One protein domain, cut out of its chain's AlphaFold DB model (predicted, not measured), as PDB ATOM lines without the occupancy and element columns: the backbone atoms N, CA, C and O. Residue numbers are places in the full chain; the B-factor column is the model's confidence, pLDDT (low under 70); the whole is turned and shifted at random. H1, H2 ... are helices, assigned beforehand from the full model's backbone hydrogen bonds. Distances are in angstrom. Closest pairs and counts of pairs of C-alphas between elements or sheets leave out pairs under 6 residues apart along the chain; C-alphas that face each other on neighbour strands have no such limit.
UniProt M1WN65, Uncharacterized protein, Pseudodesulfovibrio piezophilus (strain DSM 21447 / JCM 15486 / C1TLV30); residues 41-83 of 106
ATOM      1  N   ARG A  41      33.045  14.732  14.692       57.09
ATOM      2  CA  ARG A  41      33.378  14.897  16.132       57.09
ATOM      3  C   ARG A  41      32.990  16.232  16.756       57.09
ATOM      4  O   ARG A  41      32.396  16.224  17.830       57.09
ATOM      5  N   GLU A  42      33.324  17.357  16.129       57.72
ATOM      6  CA  GLU A  42      32.975  18.676  16.682       57.72
ATOM      7  C   GLU A  42      31.498  19.007  16.462       57.72
ATOM      8  O   GLU A  42      30.847  19.522  17.372       57.72
ATOM      9  N   ALA A  43      30.944  18.588  15.322       61.34
ATOM     10  CA  ALA A  43      29.517  18.679  15.047       61.34
ATOM     11  C   ALA A  43      28.687  17.919  16.078       61.34
ATOM     12  O   ALA A  43      27.734  18.457  16.626       61.34
ATOM     13  N   SER A  44      29.124  16.710  16.435       69.81
ATOM     14  CA  SER A  44      28.462  15.872  17.437       69.81
ATOM     15  C   SER A  44      28.398  16.543  18.814       69.81
ATOM     16  O   SER A  44      27.422  16.368  19.538       69.81
ATOM     17  N   LYS A  45      29.417  17.332  19.190       78.25
ATOM     18  CA  LYS A  45      29.415  18.064  20.465       78.25
ATOM     19  C   LYS A  45      28.493  19.281  20.415       78.25
ATOM     20  O   LYS A  45      27.688  19.451  21.322       78.25
ATOM     21  N   ALA A  46      28.573  20.085  19.356       80.69
ATOM     22  CA  ALA A  46      27.712  21.256  19.191       80.69
ATOM     23  C   ALA A  46      26.230  20.871  19.044       80.69
ATOM     24  O   ALA A  46      25.346  21.556  19.549       80.69
ATOM     25  N   GLN A  47      25.947  19.756  18.372       82.00
ATOM     26  CA  GLN A  47      24.602  19.206  18.234       82.00
ATOM     27  C   GLN A  47      24.064  18.704  19.577       82.00
ATOM     28  O   GLN A  47      22.903  18.945  19.894       82.00
ATOM     29  N   ARG A  48      24.918  18.070  20.391       82.44
ATOM     30  CA  ARG A  48      24.573  17.671  21.757       82.44
ATOM     31  C   ARG A  48      24.288  18.874  22.656       82.44
ATOM     32  O   ARG A  48      23.286  18.855  23.350       82.44
ATOM     33  N   GLU A  49      25.118  19.911  22.614       87.06
ATOM     34  CA  GLU A  49      24.904  21.138  23.396       87.06
ATOM     35  C   GLU A  49      23.576  21.808  23.018       87.06
ATOM     36  O   GLU A  49      22.765  22.104  23.886       87.06
ATOM     37  N   LYS A  50      23.271  21.909  21.716       87.06
ATOM     38  CA  LYS A  50      21.971  22.411  21.239       87.06
ATOM     39  C   LYS A  50      20.785  21.562  21.703       87.06
ATOM     40  O   LYS A  50      19.704  22.106  21.915       87.06
ATOM     41  N   MET A  51      20.961  20.245  21.808       86.31
ATOM     42  CA  MET A  51      19.937  19.348  22.349       86.31
ATOM     43  C   MET A  51      19.744  19.565  23.852       86.31
ATOM     44  O   MET A  51      18.608  19.726  24.282       86.31
ATOM     45  N   GLU A  52      20.830  19.635  24.627       87.38
ATOM     46  CA  GLU A  52      20.788  19.898  26.073       87.38
ATOM     47  C   GLU A  52      20.148  21.272  26.368       87.38
ATOM     48  O   GLU A  52      19.291  21.385  27.248       87.38
ATOM     49  N   ASP A  53      20.475  22.301  25.579       90.44
ATOM     50  CA  ASP A  53      19.856  23.628  25.673       90.44
ATOM     51  C   ASP A  53      18.353  23.580  25.366       90.44
ATOM     52  O   ASP A  53      17.544  24.143  26.108       90.44
ATOM     53  N   LEU A  54      17.957  22.885  24.295       89.81
ATOM     54  CA  LEU A  54      16.553  22.729  23.914       89.81
ATOM     55  C   LEU A  54      15.749  21.990  24.990       89.81
ATOM     56  O   LEU A  54      14.619  22.383  25.301       89.81
ATOM     57  N   GLU A  55      16.314  20.929  25.562       87.62
ATOM     58  CA  GLU A  55      15.713  20.179  26.664       87.62
ATOM     59  C   GLU A  55      15.528  21.071  27.892       87.62
ATOM     60  O   GLU A  55      14.445  21.091  28.482       87.62
ATOM     61  N   TRP A  56      16.538  21.871  28.236       89.62
ATOM     62  CA  TRP A  56      16.479  22.804  29.357       89.62
ATOM     63  C   TRP A  56      15.450  23.924  29.155       89.62
ATOM     64  O   TRP A  56      14.689  24.245  30.073       89.62
ATOM     65  N   GLU A  57      15.377  24.512  27.959       91.25
ATOM     66  CA  GLU A  57      14.351  25.505  27.627       91.25
ATOM     67  C   GLU A  57      12.944  24.907  27.706       91.25
ATOM     68  O   GLU A  57      12.030  25.522  28.261       91.25
ATOM     69  N   THR A  58      12.776  23.692  27.184       89.25
ATOM     70  CA  THR A  58      11.500  22.970  27.228       89.25
ATOM     71  C   THR A  58      11.111  22.668  28.673       89.25
ATOM     72  O   THR A  58       9.980  22.940  29.067       89.25
ATOM     73  N   TYR A  59      12.054  22.198  29.493       88.38
ATOM     74  CA  TYR A  59      11.846  21.939  30.916       88.38
ATOM     75  C   TYR A  59      11.365  23.187  31.661       88.38
ATOM     76  O   TYR A  59      10.397  23.117  32.413       88.38
ATOM     77  N   LYS A  60      11.989  24.348  31.420       91.25
ATOM     78  CA  LYS A  60      11.575  25.617  32.037       91.25
ATOM     79  C   LYS A  60      10.151  26.010  31.663       91.25
ATOM     80  O   LYS A  60       9.367  26.319  32.551       91.25
ATOM     81  N   LYS A  61       9.811  25.959  30.371       90.31
ATOM     82  CA  LYS A  61       8.454  26.270  29.895       90.31
ATOM     83  C   LYS A  61       7.412  25.332  30.508       90.31
ATOM     84  O   LYS A  61       6.318  25.763  30.842       90.31
ATOM     85  N   LEU A  62       7.743  24.050  30.674       88.25
ATOM     86  CA  LEU A  62       6.855  23.088  31.326       88.25
ATOM     87  C   LEU A  62       6.702  23.377  32.825       88.25
ATOM     88  O   LEU A  62       5.583  23.357  33.325       88.25
ATOM     89  N   ALA A  63       7.787  23.714  33.526       89.06
ATOM     90  CA  ALA A  63       7.767  24.019  34.957       89.06
ATOM     91  C   ALA A  63       6.909  25.248  35.318       89.06
ATOM     92  O   ALA A  63       6.421  25.345  36.437       89.06
ATOM     93  N   GLU A  64       6.690  26.177  34.383       90.81
ATOM     94  CA  GLU A  64       5.786  27.323  34.585       90.81
ATOM     95  C   GLU A  64       4.297  26.930  34.588       90.81
ATOM     96  O   GLU A  64       3.457  27.682  35.088       90.81
ATOM     97  N   HIS A  65       3.957  25.761  34.039       87.62
ATOM     98  CA  HIS A  65       2.574  25.312  33.835       87.62
ATOM     99  C   HIS A  65       2.231  23.990  34.536       87.62
ATOM    100  O   HIS A  65       1.053  23.638  34.667       87.62
ATOM    101  N   LEU A  66       3.246  23.253  34.979       86.88
ATOM    102  CA  LEU A  66       3.127  21.974  35.666       86.88
ATOM    103  C   LEU A  66       3.474  22.122  37.145       86.88
ATOM    104  O   LEU A  66       4.293  22.955  37.523       86.88
ATOM    105  N   SER A  67       2.857  21.297  37.990       89.50
ATOM    106  CA  SER A  67       3.245  21.208  39.399       89.50
ATOM    107  C   SER A  67       4.572  20.464  39.573       89.50
ATOM    108  O   SER A  67       4.985  19.691  38.705       89.50
ATOM    109  N   ASP A  68       5.204  20.625  40.737       87.81
ATOM    110  CA  ASP A  68       6.426  19.892  41.094       87.81
ATOM    111  C   ASP A  68       6.241  18.366  40.975       87.81
ATOM    112  O   ASP A  68       7.113  17.668  40.458       87.81
ATOM    113  N   GLU A  69       5.070  17.846  41.367       86.56
ATOM    114  CA  GLU A  69       4.732  16.419  41.240       86.56
ATOM    115  C   GLU A  69       4.671  15.969  39.769       86.56
ATOM    116  O   GLU A  69       5.166  14.897  39.410       86.56
ATOM    117  N   GLN A  70       4.102  16.798  38.888       86.06
ATOM    118  CA  GLN A  70       4.034  16.521  37.450       86.06
ATOM    119  C   GLN A  70       5.423  16.605  36.795       86.06
ATOM    120  O   GLN A  70       5.739  15.801  35.914       86.06
ATOM    121  N   MET A  71       6.280  17.517  37.258       86.88
ATOM    122  CA  MET A  71       7.669  17.640  36.802       86.88
ATOM    123  C   MET A  71       8.541  16.456  37.245       86.88
ATOM    124  O   MET A  71       9.413  16.012  36.490       86.88
ATOM    125  N   GLU A  72       8.289  15.883  38.425       87.50
ATOM    126  CA  GLU A  72       8.965  14.661  38.875       87.50
ATOM    127  C   GLU A  72       8.583  13.456  38.001       87.50
ATOM    128  O   GLU A  72       9.449  12.682  37.581       87.50
ATOM    129  N   LEU A  73       7.294  13.314  37.670       85.81
ATOM    130  CA  LEU A  73       6.818  12.278  36.747       85.81
ATOM    131  C   LEU A  73       7.432  12.440  35.353       85.81
ATOM    132  O   LEU A  73       7.821  11.449  34.733       85.81
ATOM    133  N   TYR A  74       7.566  13.680  34.881       83.88
ATOM    134  CA  TYR A  74       8.212  13.979  33.607       83.88
ATOM    135  C   TYR A  74       9.695  13.598  33.617       83.88
ATOM    136  O   TYR A  74      10.162  12.924  32.702       83.88
ATOM    137  N   SER A  75      10.411  13.924  34.693       83.94
ATOM    138  CA  SER A  75      11.822  13.556  34.858       83.94
ATOM    139  C   SER A  75      12.025  12.036  34.880       83.94
ATOM    140  O   SER A  75      12.913  11.524  34.201       83.94
ATOM    141  N   LYS A  76      11.163  11.290  35.586       86.00
ATOM    142  CA  LYS A  76      11.188   9.814  35.581       86.00
ATOM    143  C   LYS A  76      10.931   9.241  34.190       86.00
ATOM    144  O   LYS A  76      11.576   8.274  33.799       86.00
ATOM    145  N   LEU A  77      10.010   9.841  33.438       83.56
ATOM    146  CA  LEU A  77       9.688   9.415  32.078       83.56
ATOM    147  C   LEU A  77      10.886   9.596  31.140       83.56
ATOM    148  O   LEU A  77      11.196   8.678  30.383       83.56
ATOM    149  N   LEU A  78      11.581  10.733  31.235       79.06
ATOM    150  CA  LEU A  78      12.817  10.980  30.492       79.06
ATOM    151  C   LEU A  78      13.922   9.987  30.879       79.06
ATOM    152  O   LEU A  78      14.587   9.435  30.005       79.06
ATOM    153  N   GLU A  79      14.087   9.697  32.173       81.12
ATOM    154  CA  GLU A  79      15.074   8.721  32.648       81.12
ATOM    155  C   GLU A  79      14.768   7.302  32.137       81.12
ATOM    156  O   GLU A  79      15.667   6.583  31.696       81.12
ATOM    157  N   GLU A  80      13.500   6.883  32.156       81.06
ATOM    158  CA  GLU A  80      13.073   5.600  31.590       81.06
ATOM    159  C   GLU A  80      13.313   5.525  30.080       81.06
ATOM    160  O   GLU A  80      13.699   4.472  29.565       81.06
ATOM    161  N   GLU A  81      13.083   6.621  29.359       72.75
ATOM    162  CA  GLU A  81      13.336   6.692  27.923       72.75
ATOM    163  C   GLU A  81      14.837   6.608  27.623       72.75
ATOM    164  O   GLU A  81      15.249   5.778  26.809       72.75
ATOM    165  N   SER A  82      15.668   7.339  28.375       69.62
ATOM    166  CA  SER A  82      17.130   7.232  28.299       69.62
ATOM    167  C   SER A  82      17.599   5.799  28.553       69.62
ATOM    168  O   SER A  82      18.348   5.242  27.752       69.62
ATOM    169  N   LYS A  83      17.081   5.132  29.593       70.50
ATOM    170  CA  LYS A  83      17.414   3.728  29.902       70.50
ATOM    171  C   LYS A  83      17.020   2.761  28.786       70.50
ATOM    172  O   LYS A  83      17.735   1.794  28.524       70.50
TER     173      LYS A  83
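AT A GLANCE: This is residues 41 to 83 of the 106 residues of an uncharacterized protein of Pseudodesulfovibrio piezophilus (strain DSM 21447 / JCM 15486 / C1TLV30) (UniProt M1WN65). Two helices make a narrow, open V: the longer H1 and the shorter H2 come near each other beside the tight link that joins them, and their far ends stand free. The printed part has 43 residues, with two named helices in the order H1, H2 and no named strand; the class is all helix. The whole is loose, with a radius of gyration of the C-alphas of 12.6 A, and flat, spanning 38 by 24 by 8 A.

IN THESE COORDINATES: H1, residues 42 to 63, begins at C-alpha 42 (32.975, 18.676, 16.682) and is 31.6 A long from first to last C-alpha. H2, residues 68 to 83, is 22.5 A long and ends at C-alpha 83 (17.414, 3.728, 29.902).

HOW THE PARTS SIT: H1 and H2 are close but not clearly touching, with their closest C-alphas, those of Ala 63 and Met 71, 6.6 A apart. They run opposite ways at a shallow tilt of 27 degrees. In both helices every O i to N i+4 pair is within hydrogen-bond range.

THE WHOLE: The C-alphas of Arg 41 and Ser 67, the two farthest apart, are 38.6 A apart. The printed part has no cut. Its mean pLDDT is 83.0, with residues 41 to 44 and residue 82 under 70.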